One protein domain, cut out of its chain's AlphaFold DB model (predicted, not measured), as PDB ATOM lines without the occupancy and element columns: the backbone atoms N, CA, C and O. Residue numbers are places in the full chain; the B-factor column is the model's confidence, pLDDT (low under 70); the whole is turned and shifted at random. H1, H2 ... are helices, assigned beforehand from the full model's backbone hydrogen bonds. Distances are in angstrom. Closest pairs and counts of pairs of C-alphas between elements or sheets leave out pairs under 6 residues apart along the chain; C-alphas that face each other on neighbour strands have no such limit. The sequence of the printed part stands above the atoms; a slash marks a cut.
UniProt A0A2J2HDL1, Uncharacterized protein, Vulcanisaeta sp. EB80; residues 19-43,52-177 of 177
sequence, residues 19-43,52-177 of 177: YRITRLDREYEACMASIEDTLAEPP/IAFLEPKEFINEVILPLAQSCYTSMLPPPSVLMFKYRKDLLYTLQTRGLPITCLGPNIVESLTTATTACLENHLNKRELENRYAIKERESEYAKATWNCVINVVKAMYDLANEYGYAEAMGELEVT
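AT A GLANCE: This is residues 19 to 43 and 52 to 177 of the 177 residues of an uncharacterized protein of Vulcanisaeta sp. EB80 (UniProt A0A2J2HDL1). Four helices, H1, H2, H4 and H6, form an up-and-down bundle, each running against the one before; H3 packs on H6, and short H5 lies at one end. The 151 printed residues include six named helices, H1 to H6, and no named strand: all helix. The whole is compact, radius of gyration of the C-alphas 16.3 A, spans 51 by 36 by 26 A.

IN THESE COORDINATES: H1, residues 24 to 39, begins at C-alpha 24 (17.509, 45.806, 25.874). H2 is 57 to 75, H3 84 to 97, H4 109 to 124, H5 127 to 130. H6, 136 to 164, 40.2 A long, ends at C-alpha 164 (12.663, 52.622, 17.211).

HOW THE PARTS SIT: H1 touches H2, opposite ways, closest C-alphas Cys 31 and Cys 72, 5.7 A. The hub, H6, touches H4 at a shallow tilt of 29 degrees, closest C-alphas Cys 150 and Thr 117, 5.4 A. O i to N i+4 pairs are within hydrogen-bond range throughout H1, H3 and H4, 12 of 15 in H2, 22 of 25 in H6.

THE WHOLE: Residues 44 to 51 are cut out; C-alphas 43 and 52 are 12.8 A apart. H3 to H4 is a long link. Residues 19 to 22, 127 to 135 and 168 to 177 have pLDDT under 70.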
ATOM      1  N   TYR A  19       9.408  43.766  39.397       43.62
ATOM      2  CA  TYR A  19       9.675  44.503  38.170       43.62
ATOM      3  C   TYR A  19      11.012  44.061  37.554       43.62
ATOM      4  O   TYR A  19      12.065  44.264  38.165       43.62
ATOM      5  N   ARG A  20      11.007  43.477  36.346       49.56
ATOM      6  CA  ARG A  20      12.235  43.346  35.537       49.56
ATOM      7  C   ARG A  20      12.379  44.585  34.660       49.56
ATOM      8  O   ARG A  20      11.641  44.744  33.699       49.56
ATOM      9  N   ILE A  21      13.349  45.436  34.985       51.97
ATOM     10  CA  ILE A  21      13.791  46.518  34.099       51.97
ATOM     11  C   ILE A  21      14.621  45.867  32.987       51.97
ATOM     12  O   ILE A  21      15.793  45.550  33.196       51.97
ATOM     13  N   THR A  22      14.019  45.605  31.828       58.53
ATOM     14  CA  THR A  22      14.751  45.039  30.686       58.53
ATOM     15  C   THR A  22      15.405  46.169  29.900       58.53
ATOM     16  O   THR A  22      14.790  46.779  29.034       58.53
ATOM     17  N   ARG A  23      16.667  46.456  30.219       73.25
ATOM     18  CA  ARG A  23      17.538  47.303  29.398       73.25
ATOM     19  C   ARG A  23      17.997  46.505  28.180       73.25
ATOM     20  O   ARG A  23      18.982  45.774  28.259       73.25
ATOM     21  N   LEU A  24      17.228  46.573  27.093       84.75
ATOM     22  CA  LEU A  24      17.509  45.806  25.874       84.75
ATOM     23  C   LEU A  24      18.823  46.231  25.206       84.75
ATOM     24  O   LEU A  24      19.420  45.428  24.505       84.75
ATOM     25  N   ASP A  25      19.298  47.452  25.451       86.19
ATOM     26  CA  ASP A  25      20.653  47.882  25.094       86.19
ATOM     27  C   ASP A  25      21.734  47.040  25.787       86.19
ATOM     28  O   ASP A  25      22.640  46.529  25.133       86.19
ATOM     29  N   ARG A  26      21.591  46.794  27.091       87.25
ATOM     30  CA  ARG A  26      22.504  45.930  27.846       87.25
ATOM     31  C   ARG A  26      22.406  44.472  27.405       87.25
ATOM     32  O   ARG A  26      23.426  43.796  27.331       87.25
ATOM     33  N   GLU A  27      21.196  43.973  27.153       90.50
ATOM     34  CA  GLU A  27      21.002  42.603  26.655       90.50
ATOM     35  C   GLU A  27      21.601  42.451  25.245       90.50
ATOM     36  O   GLU A  27      22.233  41.438  24.954       90.50
ATOM     37  N   TYR A  28      21.492  43.482  24.398       92.50
ATOM     38  CA  TYR A  28      22.132  43.529  23.084       92.50
ATOM     39  C   TYR A  28      23.655  43.468  23.201       92.50
ATOM     40  O   TYR A  28      24.274  42.601  22.588       92.50
ATOM     41  N   GLU A  29      24.259  44.332  24.021       93.06
ATOM     42  CA  GLU A  29      25.706  44.338  24.258       93.06
ATOM     43  C   GLU A  29      26.193  42.998  24.822       93.06
ATOM     44  O   GLU A  29      27.180  42.446  24.337       93.06
ATOM     45  N   ALA A  30      25.476  42.429  25.797       92.81
ATOM     46  CA  ALA A  30      25.800  41.125  26.371       92.81
ATOM     47  C   ALA A  30      25.723  39.998  25.330       92.81
ATOM     48  O   ALA A  30      26.570  39.104  25.320       92.81
ATOM     49  N   CYS A  31      24.739  40.051  24.434       95.19
ATOM     50  CA  CYS A  31      24.613  39.114  23.328       95.19
ATOM     51  C   CYS A  31      25.741  39.234  22.316       95.19
ATOM     52  O   CYS A  31      26.323  38.219  21.939       95.19
ATOM     53  N   MET A  32      26.071  40.456  21.900       95.75
ATOM     54  CA  MET A  32      27.175  40.701  20.977       95.75
ATOM     55  C   MET A  32      28.496  40.213  21.569       95.75
ATOM     56  O   MET A  32      29.190  39.442  20.914       95.75
ATOM     57  N   ALA A  33      28.777  40.547  22.830       94.88
ATOM     58  CA  ALA A  33      29.966  40.078  23.535       94.88
ATOM     59  C   ALA A  33      30.005  38.546  23.640       94.88
ATOM     60  O   ALA A  33      31.015  37.934  23.325       94.88
ATOM     61  N   SER A  34      28.885  37.905  23.995       93.81
ATOM     62  CA  SER A  34      28.828  36.439  24.102       93.81
ATOM     63  C   SER A  34      29.062  35.749  22.754       93.81
ATOM     64  O   SER A  34      29.689  34.693  22.705       93.81
ATOM     65  N   ILE A  35      28.564  36.326  21.653       93.75
ATOM     66  CA  ILE A  35      28.808  35.820  20.295       93.75
ATOM     67  C   ILE A  35      30.272  36.020  19.902       93.75
ATOM     68  O   ILE A  35      30.884  35.087  19.388       93.75
ATOM     69  N   GLU A  36      30.842  37.195  20.154       92.00
ATOM     70  CA  GLU A  36      32.247  37.491  19.856       92.00
ATOM     71  C   GLU A  36      33.199  36.587  20.646       92.00
ATOM     72  O   GLU A  36      34.076  35.969  20.045       92.00
ATOM     73  N   ASP A  37      32.964  36.419  21.947       91.31
ATOM     74  CA  ASP A  37      33.733  35.524  22.816       91.31
ATOM     75  C   ASP A  37      33.643  34.065  22.350       91.31
ATOM     76  O   ASP A  37      34.633  33.340  22.358       91.31
ATOM     77  N   THR A  38      32.462  33.633  21.896       89.81
ATOM     78  CA  THR A  38      32.251  32.277  21.364       89.81
ATOM     79  C   THR A  38      33.019  32.038  20.062       89.81
ATOM     80  O   THR A  38      33.444  30.916  19.788       89.81
ATOM     81  N   LEU A  39      33.169  33.076  19.236       89.81
ATOM     82  CA  LEU A  39      33.898  32.998  17.972       89.81
ATOM     83  C   LEU A  39      35.410  33.200  18.138       89.81
ATOM     84  O   LEU A  39      36.150  32.922  17.197       89.81
ATOM     85  N   ALA A  40      35.865  33.687  19.292       87.00
ATOM     86  CA  ALA A  40      37.268  33.957  19.554       87.00
ATOM     87  C   ALA A  40      38.091  32.674  19.770       87.00
ATOM     88  O   ALA A  40      37.600  31.641  20.235       87.00
ATOM     89  N   GLU A  41      39.389  32.763  19.473       79.31
ATOM     90  CA  GLU A  41      40.359  31.725  19.825       79.31
ATOM     91  C   GLU A  41      40.396  31.527  21.360       79.31
ATOM     92  O   GLU A  41      40.547  32.513  22.094       79.31
ATOM     93  N   PRO A  42      40.317  30.283  21.882       77.38
ATOM     94  CA  PRO A  42      40.474  30.029  23.308       77.38
ATOM     95  C   PRO A  42      41.846  30.506  23.801       77.38
ATOM     96  O   PRO A  42      42.851  30.334  23.100       77.38
ATOM     97  N   PRO A  43      41.935  31.059  25.022       76.62
ATOM     98  CA  PRO A  43      43.203  31.520  25.559       76.62
ATOM     99  C   PRO A  43      44.200  30.357  25.716       76.62
ATOM    100  O   PRO A  43      43.811  29.218  25.999       76.62
ATOM    101  N   ILE A  52      36.461  26.552  17.806       86.31
ATOM    102  CA  ILE A  52      35.309  26.325  16.913       86.31
ATOM    103  C   ILE A  52      35.690  25.686  15.576       86.31
ATOM    104  O   ILE A  52      34.972  24.842  15.058       86.31
ATOM    105  N   ALA A  53      36.861  26.019  15.037       85.00
ATOM    106  CA  ALA A  53      37.360  25.476  13.778       85.00
ATOM    107  C   ALA A  53      37.714  23.977  13.802       85.00
ATOM    108  O   ALA A  53      37.993  23.408  12.750       85.00
ATOM    109  N   PHE A  54      37.721  23.327  14.965       86.56
ATOM    110  CA  PHE A  54      37.833  21.867  15.053       86.56
ATOM    111  C   PHE A  54      36.478  21.165  15.084       86.56
ATOM    112  O   PHE A  54      36.434  19.951  14.917       86.56
ATOM    113  N   LEU A  55      35.386  21.908  15.269       87.50
ATOM    114  CA  LEU A  55      34.042  21.350  15.286       87.50
ATOM    115  C   LEU A  55      33.570  21.061  13.864       87.50
ATOM    116  O   LEU A  55      33.844  21.821  12.922       87.50
ATOM    117  N   GLU A  56      32.814  19.982  13.704       87.06
ATOM    118  CA  GLU A  56      32.055  19.758  12.482       87.06
ATOM    119  C   GLU A  56      30.908  20.778  12.372       87.06
ATOM    120  O   GLU A  56      30.387  21.239  13.391       87.06
ATOM    121  N   PRO A  57      30.443  21.123  11.156       88.50
ATOM    122  CA  PRO A  57      29.444  22.183  10.981       88.50
ATOM    123  C   PRO A  57      28.168  21.971  11.799       88.50
ATOM    124  O   PRO A  57      27.612  22.911  12.358       88.50
ATOM    125  N   LYS A  58      27.716  20.719  11.916       90.19
ATOM    126  CA  LYS A  58      26.537  20.379  12.720       90.19
ATOM    127  C   LYS A  58      26.768  20.536  14.221       90.19
ATOM    128  O   LYS A  58      25.825  20.900  14.916       90.19
ATOM    129  N   GLU A  59      27.970  20.247  14.707       90.88
ATOM    130  CA  GLU A  59      28.329  20.413  16.121       90.88
ATOM    131  C   GLU A  59      28.397  21.905  16.448       90.88
ATOM    132  O   GLU A  59      27.735  22.364  17.374       90.88
ATOM    133  N   PHE A  60      29.068  22.692  15.601       92.00
ATOM    134  CA  PHE A  60      29.103  24.149  15.723       92.00
ATOM    135  C   PHE A  60      27.695  24.769  15.753       92.00
ATOM    136  O   PHE A  60      27.382  25.575  16.629       92.00
ATOM    137  N   ILE A  61      26.809  24.371  14.833       94.06
ATOM    138  CA  ILE A  61      25.437  24.892  14.802       94.06
ATOM    139  C   ILE A  61      24.680  24.504  16.079       94.06
ATOM    140  O   ILE A  61      24.156  25.378  16.766       94.06
ATOM    141  N   ASN A  62      24.605  23.212  16.404       94.44
ATOM    142  CA  ASN A  62      23.675  22.723  17.425       94.44
ATOM    143  C   ASN A  62      24.169  22.912  18.858       94.44
ATOM    144  O   ASN A  62      23.357  23.148  19.748       94.44
ATOM    145  N   GLU A  63      25.471  22.778  19.090       92.50
ATOM    146  CA  GLU A  63      26.037  22.757  20.441       92.50
ATOM    147  C   GLU A  63      26.552  24.129  20.870       92.50
ATOM    148  O   GLU A  63      26.575  24.425  22.063       92.50
ATOM    149  N   VAL A  64      26.922  24.979  19.908       92.75
ATOM    150  CA  VAL A  64      27.525  26.287  20.183       92.75
ATOM    151  C   VAL A  64      26.560  27.418  19.838       92.75
ATOM    152  O   VAL A  64      26.133  28.169  20.715       92.75
ATOM    153  N   ILE A  65      26.174  27.540  18.566       94.25
ATOM    154  CA  ILE A  65      25.483  28.742  18.088       94.25
ATOM    155  C   ILE A  65      23.993  28.766  18.428       94.25
ATOM    156  O   ILE A  65      23.495  29.805  18.857       94.25
ATOM    157  N   LEU A  66      23.255  27.670  18.250       95.00
ATOM    158  CA  LEU A  66      21.809  27.679  18.495       95.00
ATOM    159  C   LEU A  66      21.428  27.936  19.963       95.00
ATOM    160  O   LEU A  66      20.523  28.748  20.175       95.00
ATOM    161  N   PRO A  67      22.094  27.343  20.975       95.75
ATOM    162  CA  PRO A  67      21.813  27.661  22.374       95.75
ATOM    163  C   PRO A  67      22.046  29.144  22.685       95.75
ATOM    164  O   PRO A  67      21.221  29.784  23.343       95.75
ATOM    165  N   LEU A  68      23.133  29.709  22.151       94.94
ATOM    166  CA  LEU A  68      23.461  31.121  22.296       94.94
ATOM    167  C   LEU A  68      22.419  32.019  21.614       94.94
ATOM    168  O   LEU A  68      21.890  32.936  22.240       94.94
ATOM    169  N   ALA A  69      22.073  31.724  20.359       96.25
ATOM    170  CA  ALA A  69      21.076  32.466  19.597       96.25
ATOM    171  C   ALA A  69      19.706  32.439  20.288       96.25
ATOM    172  O   ALA A  69      19.079  33.483  20.447       96.25
ATOM    173  N   GLN A  70      19.260  31.275  20.770       96.44
ATOM    174  CA  GLN A  70      17.994  31.144  21.491       96.44
ATOM    175  C   GLN A  70      17.980  31.972  22.781       96.44
ATOM    176  O   GLN A  70      16.985  32.649  23.061       96.44
ATOM    177  N   SER A  71      19.072  31.938  23.552       94.88
ATOM    178  CA  SER A  71      19.235  32.770  24.749       94.88
ATOM    179  C   SER A  71      19.124  34.254  24.392       94.88
ATOM    180  O   SER A  71      18.305  34.978  24.960       94.88
ATOM    181  N   CYS A  72      19.850  34.680  23.357       95.12
ATOM    182  CA  CYS A  72      19.839  36.056  22.892       95.12
ATOM    183  C   CYS A  72      18.480  36.525  22.397       95.12
ATOM    184  O   CYS A  72      17.994  37.564  22.833       95.12
ATOM    185  N   TYR A  73      17.815  35.750  21.546       95.50
ATOM    186  CA  TYR A  73      16.478  36.088  21.068       95.50
ATOM    187  C   TYR A  73      15.482  36.181  22.221       95.50
ATOM    188  O   TYR A  73      14.630  37.061  22.214       95.50
ATOM    189  N   THR A  74      15.607  35.326  23.236       92.69
ATOM    190  CA  THR A  74      14.737  35.374  24.417       92.69
ATOM    191  C   THR A  74      14.943  36.661  25.214       92.69
ATOM    192  O   THR A  74      13.968  37.347  25.518       92.69
ATOM    193  N   SER A  75      16.192  37.015  25.527       89.31
ATOM    194  CA  SER A  75      16.512  38.233  26.285       89.31
ATOM    195  C   SER A  75      16.206  39.517  25.516       89.31
ATOM    196  O   SER A  75      15.869  40.528  26.126       89.31
ATOM    197  N   MET A  76      16.279  39.465  24.184       90.25
ATOM    198  CA  MET A  76      16.044  40.603  23.297       90.25
ATOM    199  C   MET A  76      14.566  40.868  22.989       90.25
ATOM    200  O   MET A  76      14.250  41.838  22.296       90.25
ATOM    201  N   LEU A  77      13.640  40.017  23.445       88.38
ATOM    202  CA  LEU A  77      12.221  40.267  23.220       88.38
ATOM    203  C   LEU A  77      11.742  41.466  24.053       88.38
ATOM    204  O   LEU A  77      11.913  41.472  25.275       88.38
ATOM    205  N   PRO A  78      11.080  42.458  23.428       82.88
ATOM    206  CA  PRO A  78      10.455  43.531  24.181       82.88
ATOM    207  C   PRO A  78       9.322  42.991  25.066       82.88
ATOM    208  O   PRO A  78       8.728  41.949  24.757       82.88
ATOM    209  N   PRO A  79       8.983  43.698  26.160       77.69
ATOM    210  CA  PRO A  79       7.873  43.312  27.019       77.69
ATOM    211  C   PRO A  79       6.559  43.241  26.221       77.69
ATOM    212  O   PRO A  79       6.352  44.039  25.299       77.69
ATOM    213  N   PRO A  80       5.642  42.317  26.567       76.31
ATOM    214  CA  PRO A  80       4.316  42.272  25.966       76.31
ATOM    215  C   PRO A  80       3.618  43.632  26.059       76.31
ATOM    216  O   PRO A  80       3.513  44.219  27.133       76.31
ATOM    217  N   SER A  81       3.134  44.144  24.929       76.06
ATOM    218  CA  SER A  81       2.468  45.445  24.866       76.06
ATOM    219  C   SER A  81       1.445  45.493  23.732       76.06
ATOM    220  O   SER A  81       1.429  44.641  22.838       76.06
ATOM    221  N   VAL A  82       0.623  46.544  23.714       70.75
ATOM    222  CA  VAL A  82      -0.333  46.805  22.623       70.75
ATOM    223  C   VAL A  82       0.343  46.992  21.259       70.75
ATOM    224  O   VAL A  82      -0.281  46.760  20.226       70.75
ATOM    225  N   LEU A  83       1.628  47.361  21.231       80.50
ATOM    226  CA  LEU A  83       2.390  47.546  19.995       80.50
ATOM    227  C   LEU A  83       3.052  46.252  19.504       80.50
ATOM    228  O   LEU A  83       3.628  46.250  18.417       80.50
ATOM    229  N   MET A  84       2.939  45.141  20.241       82.88
ATOM    230  CA  MET A  84       3.598  43.877  19.903       82.88
ATOM    231  C   MET A  84       3.186  43.337  18.526       82.88
ATOM    232  O   MET A  84       4.009  42.778  17.805       82.88
ATOM    233  N   PHE A  85       1.931  43.537  18.110       85.94
ATOM    234  CA  PHE A  85       1.494  43.164  16.760       85.94
ATOM    235  C   PHE A  85       2.264  43.935  15.676       85.94
ATOM    236  O   PHE A  85       2.709  43.346  14.691       85.94
ATOM    237  N   LYS A  86       2.456  45.245  15.877       88.62
ATOM    238  CA  LYS A  86       3.186  46.098  14.937       88.62
ATOM    239  C   LYS A  86       4.677  45.754  14.932       88.62
ATOM    240  O   LYS A  86       5.230  45.533  13.861       88.62
ATOM    241  N   TYR A  87       5.271  45.585  16.117       89.19
ATOM    242  CA  TYR A  87       6.650  45.119  16.278       89.19
ATOM    243  C   TYR A  87       6.893  43.802  15.532       89.19
ATOM    244  O   TYR A  87       7.821  43.708  14.740       89.19
ATOM    245  N   ARG A  88       6.021  42.797  15.700       91.44
ATOM    246  CA  ARG A  88       6.140  41.511  14.989       91.44
ATOM    247  C   ARG A  88       6.091  41.677  13.474       91.44
ATOM    248  O   ARG A  88       6.886  41.061  12.772       91.44
ATOM    249  N   LYS A  89       5.163  42.488  12.962       93.75
ATOM    250  CA  LYS A  89       5.040  42.720  11.517       93.75
ATOM    251  C   LYS A  89       6.316  43.348  10.948       93.75
ATOM    252  O   LYS A  89       6.829  42.882   9.932       93.75
ATOM    253  N   ASP A  90       6.826  44.372  11.619       95.88
ATOM    254  CA  ASP A  90       7.998  45.115  11.165       95.88
ATOM    255  C   ASP A  90       9.287  44.292  11.355       95.88
ATOM    256  O   ASP A  90      10.173  44.332  10.501       95.88
ATOM    257  N   LEU A  91       9.356  43.450  12.395       95.69
ATOM    258  CA  LEU A  91      10.447  42.499  12.607       95.69
ATOM    259  C   LEU A  91      10.497  41.470  11.480       95.69
ATOM    260  O   LEU A  91      11.555  41.272  10.895       95.69
ATOM    261  N   LEU A  92       9.362  40.858  11.125       96.75
ATOM    262  CA  LEU A  92       9.300  39.909  10.010       96.75
ATOM    263  C   LEU A  92       9.819  40.542   8.713       96.75
ATOM    264  O   LEU A  92      10.673  39.962   8.045       96.75
ATOM    265  N   TYR A  93       9.345  41.747   8.390       96.50
ATOM    266  CA  TYR A  93       9.785  42.476   7.201       96.50
ATOM    267  C   TYR A  93      11.290  42.795   7.238       96.50
ATOM    268  O   TYR A  93      12.007  42.598   6.255       96.50
ATOM    269  N   THR A  94      11.800  43.233   8.389       96.25
ATOM    270  CA  THR A  94      13.226  43.537   8.580       96.25
ATOM    271  C   THR A  94      14.096  42.292   8.406       96.25
ATOM    272  O   THR A  94      15.134  42.341   7.755       96.25
ATOM    273  N   LEU A  95      13.672  41.143   8.930       96.00
ATOM    274  CA  LEU A  95      14.422  39.892   8.801       96.00
ATOM    275  C   LEU A  95      14.439  39.381   7.357       96.00
ATOM    276  O   LEU A  95      15.484  38.953   6.872       96.00
ATOM    277  N   GLN A  96      13.313  39.490   6.649       95.19
ATOM    278  CA  GLN A  96      13.214  39.136   5.230       95.19
ATOM    279  C   GLN A  96      14.116  40.009   4.356       95.19
ATOM    280  O   GLN A  96      14.837  39.500   3.501       95.19
ATOM    281  N   THR A  97      14.116  41.324   4.586       93.88
ATOM    282  CA  THR A  97      14.973  42.263   3.838       93.88
ATOM    283  C   THR A  97      16.458  42.077   4.144       93.88
ATOM    284  O   THR A  97      17.291  42.325   3.277       93.88
ATOM    285  N   ARG A  98      16.795  41.564   5.334       91.31
ATOM    286  CA  ARG A  98      18.153  41.134   5.705       91.31
ATOM    287  C   ARG A  98      18.523  39.733   5.193       91.31
ATOM    288  O   ARG A  98      19.616  39.261   5.483       91.31
ATOM    289  N   GLY A  99      17.652  39.083   4.417       89.94
ATOM    290  CA  GLY A  99      17.937  37.813   3.748       89.94
ATOM    291  C   GLY A  99      17.722  36.564   4.605       89.94
ATOM    292  O   GLY A  99      18.104  35.475   4.179       89.94
ATOM    293  N   LEU A 100      17.103  36.684   5.784       94.75
ATOM    294  CA  LEU A 100      16.777  35.515   6.597       94.75
ATOM    295  C   LEU A 100      15.644  34.714   5.923       94.75
ATOM    296  O   LEU A 100      14.636  35.314   5.532       94.75
ATOM    297  N   PRO A 101      15.751  33.375   5.804       93.94
ATOM    298  CA  PRO A 101      14.742  32.538   5.151       93.94
ATOM    299  C   PRO A 101      13.508  32.339   6.050       93.94
ATOM    300  O   PRO A 101      13.235  31.242   6.532       93.94
ATOM    301  N   ILE A 102      12.754  33.414   6.289       94.62
ATOM    302  CA  ILE A 102      11.571  33.431   7.150       94.62
ATOM    303  C   ILE A 102      10.353  33.982   6.406       94.62
ATOM    304  O   ILE A 102      10.404  35.028   5.764       94.62
ATOM    305  N   THR A 103       9.224  33.283   6.492       92.81
ATOM    306  CA  THR A 103       7.976  33.679   5.815       92.81
ATOM    307  C   THR A 103       6.906  34.163   6.786       92.81
ATOM    308  O   THR A 103       6.056  34.965   6.405       92.81
ATOM    309  N   CYS A 104       6.958  33.731   8.047       92.69
ATOM    310  CA  CYS A 104       6.040  34.156   9.095       92.69
ATOM    311  C   CYS A 104       6.698  34.109  10.484       92.69
ATOM    312  O   CYS A 104       7.647  33.364  10.715       92.69
ATOM    313  N   LEU A 105       6.167  34.903  11.420       93.19
ATOM    314  CA  LEU A 105       6.472  34.797  12.849       93.19
ATOM    315  C   LEU A 105       5.285  34.152  13.562       93.19
ATOM    316  O   LEU A 105       4.230  34.780  13.713       93.19
ATOM    317  N   GLY A 106       5.467  32.911  14.009       89.62
ATOM    318  CA  GLY A 106       4.490  32.163  14.793       89.62
ATOM    319  C   GLY A 106       4.214  32.790  16.167       89.62
ATOM    320  O   GLY A 106       4.803  33.813  16.522       89.62
ATOM    321  N   PRO A 107       3.292  32.212  16.959       87.88
ATOM    322  CA  PRO A 107       2.969  32.714  18.299       87.88
ATOM    323  C   PRO A 107       4.203  32.759  19.210       87.88
ATOM    324  O   PRO A 107       4.340  33.694  19.996       87.88
ATOM    325  N   ASN A 108       5.120  31.804  19.043       91.62
ATOM    326  CA  ASN A 108       6.441  31.823  19.645       91.62
ATOM    327  C   ASN A 108       7.446  32.476  18.679       91.62
ATOM    328  O   ASN A 108       7.884  31.867  17.699       91.62
ATOM    329  N   ILE A 109       7.783  33.741  18.948       92.94
ATOM    330  CA  ILE A 109       8.724  34.509  18.120       92.94
ATOM    331  C   ILE A 109      10.105  33.854  18.162       92.94
ATOM    332  O   ILE A 109      10.680  33.628  17.104       92.94
ATOM    333  N   VAL A 110      10.605  33.493  19.351       94.75
ATOM    334  CA  VAL A 110      11.945  32.899  19.522       94.75
ATOM    335  C   VAL A 110      12.086  31.632  18.691       94.75
ATOM    336  O   VAL A 110      13.029  31.517  17.924       94.75
ATOM    337  N   GLU A 111      11.123  30.717  18.769       95.88
ATOM    338  CA  GLU A 111      11.144  29.473  17.989       95.88
ATOM    339  C   GLU A 111      11.148  29.725  16.475       95.88
ATOM    340  O   GLU A 111      11.876  29.064  15.731       95.88
ATOM    341  N   SER A 112      10.388  30.727  16.018       96.81
ATOM    342  CA  SER A 112      10.370  31.122  14.605       96.81
ATOM    343  C   SER A 112      11.736  31.661  14.160       96.81
ATOM    344  O   SER A 112      12.227  31.299  13.091       96.81
ATOM    345  N   LEU A 113      12.371  32.492  14.997       97.12
ATOM    346  CA  LEU A 113      13.704  33.039  14.743       97.12
ATOM    347  C   LEU A 113      14.775  31.950  14.761       97.12
ATOM    348  O   LEU A 113      15.594  31.901  13.846       97.12
ATOM    349  N   THR A 114      14.753  31.057  15.752       96.69
ATOM    350  CA  THR A 114      15.691  29.935  15.860       96.69
ATOM    351  C   THR A 114      15.576  29.025  14.643       96.69
ATOM    352  O   THR A 114      16.588  28.728  14.025       96.69
ATOM    353  N   THR A 115      14.360  28.670  14.215       96.50
ATOM    354  CA  THR A 115      14.140  27.829  13.024       96.50
ATOM    355  C   THR A 115      14.722  28.465  11.759       96.50
ATOM    356  O   THR A 115      15.443  27.814  11.003       96.50
ATOM    357  N   ALA A 116      14.450  29.754  11.534       96.81
ATOM    358  CA  ALA A 116      14.977  30.474  10.377       96.81
ATOM    359  C   ALA A 116      16.506  30.659  10.444       96.81
ATOM    360  O   ALA A 116      17.187  30.577   9.423       96.81
ATOM    361  N   THR A 117      17.047  30.862  11.648       97.00
ATOM    362  CA  THR A 117      18.492  30.930  11.911       97.00
ATOM    363  C   THR A 117      19.163  29.601  11.581       97.00
ATOM    364  O   THR A 117      20.150  29.597  10.853       97.00
ATOM    365  N   THR A 118      18.604  28.475  12.037       96.31
ATOM    366  CA  THR A 118      19.104  27.131  11.711       96.31
ATOM    367  C   THR A 118      19.139  26.919  10.205       96.31
ATOM    368  O   THR A 118      20.185  26.571   9.669       96.31
ATOM    369  N   ALA A 119      18.040  27.211   9.501       95.06
ATOM    370  CA  ALA A 119      17.983  27.064   8.049       95.06
ATOM    371  C   ALA A 119      19.014  27.955   7.325       95.06
ATOM    372  O   ALA A 119      19.646  27.521   6.363       95.06
ATOM    373  N   CYS A 120      19.220  29.189   7.801       95.75
ATOM    374  CA  CYS A 120      20.258  30.082   7.287       95.75
ATOM    375  C   CYS A 120      21.662  29.487   7.488       95.75
ATOM    376  O   CYS A 120      22.440  29.406   6.536       95.75
ATOM    377  N   LEU A 121      21.970  29.023   8.702       95.12
ATOM    378  CA  LEU A 121      23.268  28.440   9.043       95.12
ATOM    379  C   LEU A 121      23.542  27.161   8.248       95.12
ATOM    380  O   LEU A 121      24.627  27.018   7.698       95.12
ATOM    381  N   GLU A 122      22.569  26.258   8.131       92.75
ATOM    382  CA  GLU A 122      22.701  25.019   7.353       92.75
ATOM    383  C   GLU A 122      22.937  25.291   5.862       92.75
ATOM    384  O   GLU A 122      23.689  24.562   5.211       92.75
ATOM    385  N   ASN A 123      22.337  26.358   5.325       90.88
ATOM    386  CA  ASN A 123      22.566  26.782   3.950       90.88
ATOM    387  C   ASN A 123      23.979  27.355   3.750       90.88
ATOM    388  O   ASN A 123      24.638  27.028   2.766       90.88
ATOM    389  N   HIS A 124      24.460  28.180   4.685       88.75
ATOM    390  CA  HIS A 124      25.806  28.759   4.624       88.75
ATOM    391  C   HIS A 124      26.917  27.739   4.904       88.75
ATOM    392  O   HIS A 124      27.982  27.812   4.298       88.75
ATOM    393  N   LEU A 125      26.680  26.786   5.805       88.31
ATOM    394  CA  LEU A 125      27.676  25.830   6.288       88.31
ATOM    395  C   LEU A 125      27.499  24.432   5.680       88.31
ATOM    396  O   LEU A 125      27.752  23.415   6.330       88.31
ATOM    397  N   ASN A 126      27.054  24.363   4.424       75.50
ATOM    398  CA  ASN A 126      26.817  23.094   3.747       75.50
ATOM    399  C   ASN A 126      28.093  22.226   3.715       75.50
ATOM    400  O   ASN A 126      29.119  22.576   3.125       75.50
ATOM    401  N   LYS A 127      27.990  21.044   4.333       64.25
ATOM    402  CA  LYS A 127      29.085  20.107   4.620       64.25
ATOM    403  C   LYS A 127      29.961  19.771   3.405       64.25
ATOM    404  O   LYS A 127      31.174  19.668   3.546       64.25
ATOM    405  N   ARG A 128      29.373  19.650   2.205       60.03
ATOM    406  CA  ARG A 128      30.113  19.284   0.976       60.03
ATOM    407  C   ARG A 128      31.169  20.308   0.562       60.03
ATOM    408  O   ARG A 128      32.152  19.939  -0.076       60.03
ATOM    409  N   GLU A 129      30.971  21.582   0.884       58.56
ATOM    410  CA  GLU A 129      31.938  22.630   0.545       58.56
ATOM    411  C   GLU A 129      33.016  22.793   1.617       58.56
ATOM    412  O   GLU A 129      34.160  23.108   1.288       58.56
ATOM    413  N   LEU A 130      32.672  22.527   2.878       60.56
ATOM    414  CA  LEU A 130      33.581  22.638   4.020       60.56
ATOM    415  C   LEU A 130      34.506  21.421   4.164       60.56
ATOM    416  O   LEU A 130      35.638  21.572   4.611       60.56
ATOM    417  N   GLU A 131      34.077  20.235   3.722       58.69
ATOM    418  CA  GLU A 131      34.941  19.048   3.624       58.69
ATOM    419  C   GLU A 131      36.052  19.214   2.569       58.69
ATOM    420  O   GLU A 131      37.084  18.566   2.677       58.69
ATOM    421  N   ASN A 132      35.889  20.089   1.566       58.19
ATOM    422  CA  ASN A 132      36.903  20.329   0.528       58.19
ATOM    423  C   ASN A 132      37.896  21.458   0.880       58.19
ATOM    424  O   ASN A 132      38.998  21.496   0.333       58.19
ATOM    425  N   ARG A 133      37.528  22.372   1.789       57.81
ATOM    426  CA  ARG A 133      38.327  23.540   2.207       57.81
ATOM    427  C   ARG A 133      39.077  23.228   3.509       57.81
ATOM    428  O   ARG A 133      38.659  23.579   4.606       57.81
ATOM    429  N   TYR A 134      40.155  22.457   3.382       56.88
ATOM    430  CA  TYR A 134      40.856  21.756   4.473       56.88
ATOM    431  C   TYR A 134      41.747  22.626   5.393       56.88
ATOM    432  O   TYR A 134      42.675  22.106   6.015       56.88
ATOM    433  N   ALA A 135      41.504  23.935   5.522       67.06
ATOM    434  CA  ALA A 135      42.243  24.775   6.468       67.06
ATOM    435  C   ALA A 135      41.375  25.153   7.676       67.06
ATOM    436  O   ALA A 135      40.300  25.727   7.527       67.06
ATOM    437  N   ILE A 136      41.886  24.899   8.888       73.50
ATOM    438  CA  ILE A 136      41.273  25.306  10.170       73.50
ATOM    439  C   ILE A 136      40.861  26.789  10.119       73.50
ATOM    440  O   ILE A 136      39.715  27.125  10.400       73.50
ATOM    441  N   LYS A 137      41.752  27.663   9.633       76.56
ATOM    442  CA  LYS A 137      41.475  29.101   9.475       76.56
ATOM    443  C   LYS A 137      40.346  29.418   8.491       76.56
ATOM    444  O   LYS A 137      39.629  30.395   8.672       76.56
ATOM    445  N   GLU A 138      40.185  28.622   7.435       82.50
ATOM    446  CA  GLU A 138      39.080  28.815   6.489       82.50
ATOM    447  C   GLU A 138      37.753  28.415   7.130       82.50
ATOM    448  O   GLU A 138      36.784  29.160   7.020       82.50
ATOM    449  N   ARG A 139      37.718  27.300   7.871       84.50
ATOM    450  CA  ARG A 139      36.516  26.867   8.596       84.50
ATOM    451  C   ARG A 139      36.086  27.894   9.643       84.50
ATOM    452  O   ARG A 139      34.912  28.240   9.700       84.50
ATOM    453  N   GLU A 140      37.035  28.425  10.408       87.88
ATOM    454  CA  GLU A 140      36.798  29.519  11.356       87.88
ATOM    455  C   GLU A 140      36.182  30.745  10.672       87.88
ATOM    456  O   GLU A 140      35.157  31.264  11.110       87.88
ATOM    457  N   SER A 141      36.770  31.168   9.548       88.69
ATOM    458  CA  SER A 141      36.281  32.310   8.778       88.69
ATOM    459  C   SER A 141      34.855  32.090   8.274       88.69
ATOM    460  O   SER A 141      34.026  32.995   8.364       88.69
ATOM    461  N   GLU A 142      34.540  30.897   7.768       90.31
ATOM    462  CA  GLU A 142      33.190  30.568   7.308       90.31
ATOM    463  C   GLU A 142      32.185  30.493   8.468       90.31
ATOM    464  O   GLU A 142      31.067  30.992   8.336       90.31
ATOM    465  N   TYR A 143      32.579  29.968   9.631       92.81
ATOM    466  CA  TYR A 143      31.744  29.954  10.840       92.81
ATOM    467  C   TYR A 143      31.447  31.361  11.356       92.81
ATOM    468  O   TYR A 143      30.294  31.674  11.670       92.81
ATOM    469  N   ALA A 144      32.452  32.237  11.375       92.75
ATOM    470  CA  ALA A 144      32.267  33.637  11.728       92.75
ATOM    471  C   ALA A 144      31.323  34.333  10.735       92.75
ATOM    472  O   ALA A 144      30.342  34.950  11.151       92.75
ATOM    473  N   LYS A 145      31.544  34.184   9.419       92.88
ATOM    474  CA  LYS A 145      30.669  34.766   8.380       92.88
ATOM    475  C   LYS A 145      29.227  34.277   8.499       92.88
ATOM    476  O   LYS A 145      28.304  35.086   8.418       92.88
ATOM    477  N   ALA A 146      29.019  32.975   8.691       94.50
ATOM    478  CA  ALA A 146      27.686  32.401   8.844       94.50
ATOM    479  C   ALA A 146      26.988  32.938  10.100       94.50
ATOM    480  O   ALA A 146      25.837  33.361  10.027       94.50
ATOM    481  N   THR A 147      27.696  33.008  11.230       96.19
ATOM    482  CA  THR A 147      27.168  33.584  12.477       96.19
ATOM    483  C   THR A 147      26.798  35.058  12.309       96.19
ATOM    484  O   THR A 147      25.711  35.472  12.717       96.19
ATOM    485  N   TRP A 148      27.638  35.849  11.636       94.38
ATOM    486  CA  TRP A 148      27.335  37.247  11.319       94.38
ATOM    487  C   TRP A 148      26.060  37.384  10.484       94.38
ATOM    488  O   TRP A 148      25.154  38.143  10.837       94.38
ATOM    489  N   ASN A 149      25.963  36.603   9.408       94.31
ATOM    490  CA  ASN A 149      24.847  36.686   8.473       94.31
ATOM    491  C   ASN A 149      23.526  36.180   9.062       94.31
ATOM    492  O   ASN A 149      22.481  36.771   8.792       94.31
ATOM    493  N   CYS A 150      23.574  35.114   9.863       96.69
ATOM    494  CA  CYS A 150      22.385  34.387  10.302       96.69
ATOM    495  C   CYS A 150      21.948  34.692  11.736       96.69
ATOM    496  O   CYS A 150      20.772  34.523  12.035       96.69
ATOM    497  N   VAL A 151      22.856  35.121  12.620       96.94
ATOM    498  CA  VAL A 151      22.566  35.327  14.053       96.94
ATOM    499  C   VAL A 151      22.675  36.800  14.415       96.94
ATOM    500  O   VAL A 151      21.697  37.403  14.854       96.94
ATOM    501  N   ILE A 152      23.837  37.417  14.177       95.38
ATOM    502  CA  ILE A 152      24.066  38.818  14.562       95.38
ATOM    503  C   ILE A 152      23.083  39.743  13.845       95.38
ATOM    504  O   ILE A 152      22.505  40.633  14.468       95.38
ATOM    505  N   ASN A 153      22.811  39.505  12.560       94.31
ATOM    506  CA  ASN A 153      21.811  40.278  11.823       94.31
ATOM    507  C   ASN A 153      20.405  40.205  12.435       94.31
ATOM    508  O   ASN A 153      19.675  41.200  12.375       94.31
ATOM    509  N   VAL A 154      20.036  39.064  13.028       96.88
ATOM    510  CA  VAL A 154      18.753  38.872  13.720       96.88
ATOM    511  C   VAL A 154      18.754  39.628  15.041       96.88
ATOM    512  O   VAL A 154      17.856  40.434  15.269       96.88
ATOM    513  N   VAL A 155      19.791  39.452  15.866       96.12
ATOM    514  CA  VAL A 155      19.955  40.172  17.144       96.12
ATOM    515  C   VAL A 155      19.914  41.685  16.922       96.12
ATOM    516  O   VAL A 155      19.159  42.399  17.582       96.12
ATOM    517  N   LYS A 156      20.651  42.176  15.923       95.06
ATOM    518  CA  LYS A 156      20.647  43.585  15.533       95.06
ATOM    519  C   LYS A 156      19.273  44.038  15.040       95.06
ATOM    520  O   LYS A 156      18.875  45.154  15.335       95.06
ATOM    521  N   ALA A 157      18.542  43.210  14.288       95.00
ATOM    522  CA  ALA A 157      17.208  43.574  13.803       95.00
ATOM    523  C   ALA A 157      16.234  43.738  14.967       95.00
ATOM    524  O   ALA A 157      15.472  44.698  14.992       95.00
ATOM    525  N   MET A 158      16.295  42.830  15.943       94.44
ATOM    526  CA  MET A 158      15.505  42.935  17.165       94.44
ATOM    527  C   MET A 158      15.850  44.207  17.937       94.44
ATOM    528  O   MET A 158      14.941  44.930  18.330       94.44
ATOM    529  N   TYR A 159      17.141  44.511  18.104       92.81
ATOM    530  CA  TYR A 159      17.591  45.714  18.804       92.81
ATOM    531  C   TYR A 159      17.181  47.008  18.095       92.81
ATOM    532  O   TYR A 159      16.543  47.852  18.719       92.81
ATOM    533  N   ASP A 160      17.517  47.163  16.809       92.62
ATOM    534  CA  ASP A 160      17.239  48.384  16.042       92.62
ATOM    535  C   ASP A 160      15.732  48.697  16.091       92.62
ATOM    536  O   ASP A 160      15.324  49.823  16.374       92.62
ATOM    537  N   LEU A 161      14.896  47.669  15.918       91.88
ATOM    538  CA  LEU A 161      13.449  47.812  15.973       91.88
ATOM    539  C   LEU A 161      12.967  48.099  17.399       91.88
ATOM    540  O   LEU A 161      12.170  49.003  17.619       91.88
ATOM    541  N   ALA A 162      13.464  47.376  18.403       87.31
ATOM    542  CA  ALA A 162      13.137  47.666  19.796       87.31
ATOM    543  C   ALA A 162      13.480  49.121  20.163       87.31
ATOM    544  O   ALA A 162      12.688  49.777  20.835       87.31
ATOM    545  N   ASN A 163      14.599  49.645  19.665       87.00
ATOM    546  CA  ASN A 163      15.012  51.031  19.841       87.00
ATOM    547  C   ASN A 163      14.056  52.027  19.166       87.00
ATOM    548  O   ASN A 163      13.620  52.976  19.811       87.00
ATOM    549  N   GLU A 164      13.648  51.784  17.918       87.25
ATOM    550  CA  GLU A 164      12.663  52.622  17.211       87.25
ATOM    551  C   GLU A 164      11.323  52.725  17.952       87.25
ATOM    552  O   GLU A 164      10.660  53.764  17.940       87.25
ATOM    553  N   TYR A 165      10.926  51.644  18.620       82.75
ATOM    554  CA  TYR A 165       9.712  51.586  19.429       82.75
ATOM    555  C   TYR A 165       9.903  52.087  20.870       82.75
ATOM    556  O   TYR A 165       8.960  52.047  21.662       82.75
ATOM    557  N   GLY A 166      11.100  52.570  21.212       77.81
ATOM    558  CA  GLY A 166      11.451  53.098  22.528       77.81
ATOM    559  C   GLY A 166      11.752  52.036  23.584       77.81
ATOM    560  O   GLY A 166      12.022  52.394  24.722       77.81
ATOM    561  N   TYR A 167      11.750  50.744  23.243       74.19
ATOM    562  CA  TYR A 167      12.023  49.652  24.183       74.19
ATOM    563  C   TYR A 167      13.498  49.498  24.557       74.19
ATOM    564  O   TYR A 167      13.779  48.894  25.587       74.19
ATOM    565  N   ALA A 168      14.434  50.012  23.750       65.38
ATOM    566  CA  ALA A 168      15.867  49.896  24.045       65.38
ATOM    567  C   ALA A 168      16.238  50.537  25.389       65.38
ATOM    568  O   ALA A 168      16.986  49.949  26.170       65.38
ATOM    569  N   GLU A 169      15.647  51.703  25.664       61.72
ATOM    570  CA  GLU A 169      15.843  52.477  26.892       61.72
ATOM    571  C   GLU A 169      14.615  52.443  27.821       61.72
ATOM    572  O   GLU A 169      14.687  52.939  28.950       61.72
ATOM    573  N   ALA A 170      13.477  51.880  27.379       50.00
ATOM    574  CA  ALA A 170      12.264  51.847  28.192       50.00
ATOM    575  C   ALA A 170      12.484  51.031  29.466       50.00
ATOM    576  O   ALA A 170      12.543  49.801  29.466       50.00
ATOM    577  N   MET A 171      12.481  51.743  30.588       51.56
ATOM    578  CA  MET A 171      12.264  51.171  31.907       51.56
ATOM    579  C   MET A 171      10.791  50.748  32.013       51.56
ATOM    580  O   MET A 171       9.944  51.514  32.462       51.56
ATOM    581  N   GLY A 172      10.466  49.557  31.509       48.03
ATOM    582  CA  GLY A 172       9.129  48.970  31.587       48.03
ATOM    583  C   GLY A 172       9.006  47.964  32.728       48.03
ATOM    584  O   GLY A 172       9.858  47.098  32.895       48.03
ATOM    585  N   GLU A 173       7.931  48.074  33.504       44.62
ATOM    586  CA  GLU A 173       7.547  47.152  34.573       44.62
ATOM    587  C   GLU A 173       7.050  45.820  33.984       44.62
ATOM    588  O   GLU A 173       5.930  45.730  33.487       44.62
ATOM    589  N   LEU A 174       7.877  44.773  34.012       43.78
ATOM    590  CA  LEU A 174       7.435  43.417  33.672       43.78
ATOM    591  C   LEU A 174       6.884  42.754  34.940       43.78
ATOM    592  O   LEU A 174       7.650  42.516  35.871       43.78
ATOM    593  N   GLU A 175       5.577  42.494  34.995       42.75
ATOM    594  CA  GLU A 175       4.957  41.716  36.074       42.75
ATOM    595  C   GLU A 175       5.400  40.254  35.947       42.75
ATOM    596  O   GLU A 175       5.098  39.581  34.961       42.75
ATOM    597  N   VAL A 176       6.159  39.770  36.929       47.72
ATOM    598  CA  VAL A 176       6.527  38.355  37.033       47.72
ATOM    599  C   VAL A 176       5.632  37.720  38.096       47.72
ATOM    600  O   VAL A 176       5.807  38.001  39.283       47.72
ATOM    601  N   THR A 177       4.665  36.910  37.660       44.97
ATOM    602  CA  THR A 177       3.845  36.030  38.515       44.97
ATOM    603  C   THR A 177       4.506  34.682  38.728       44.97
ATOM    604  O   THR A 177       4.968  34.114  37.711       44.97
TER     605      THR A 177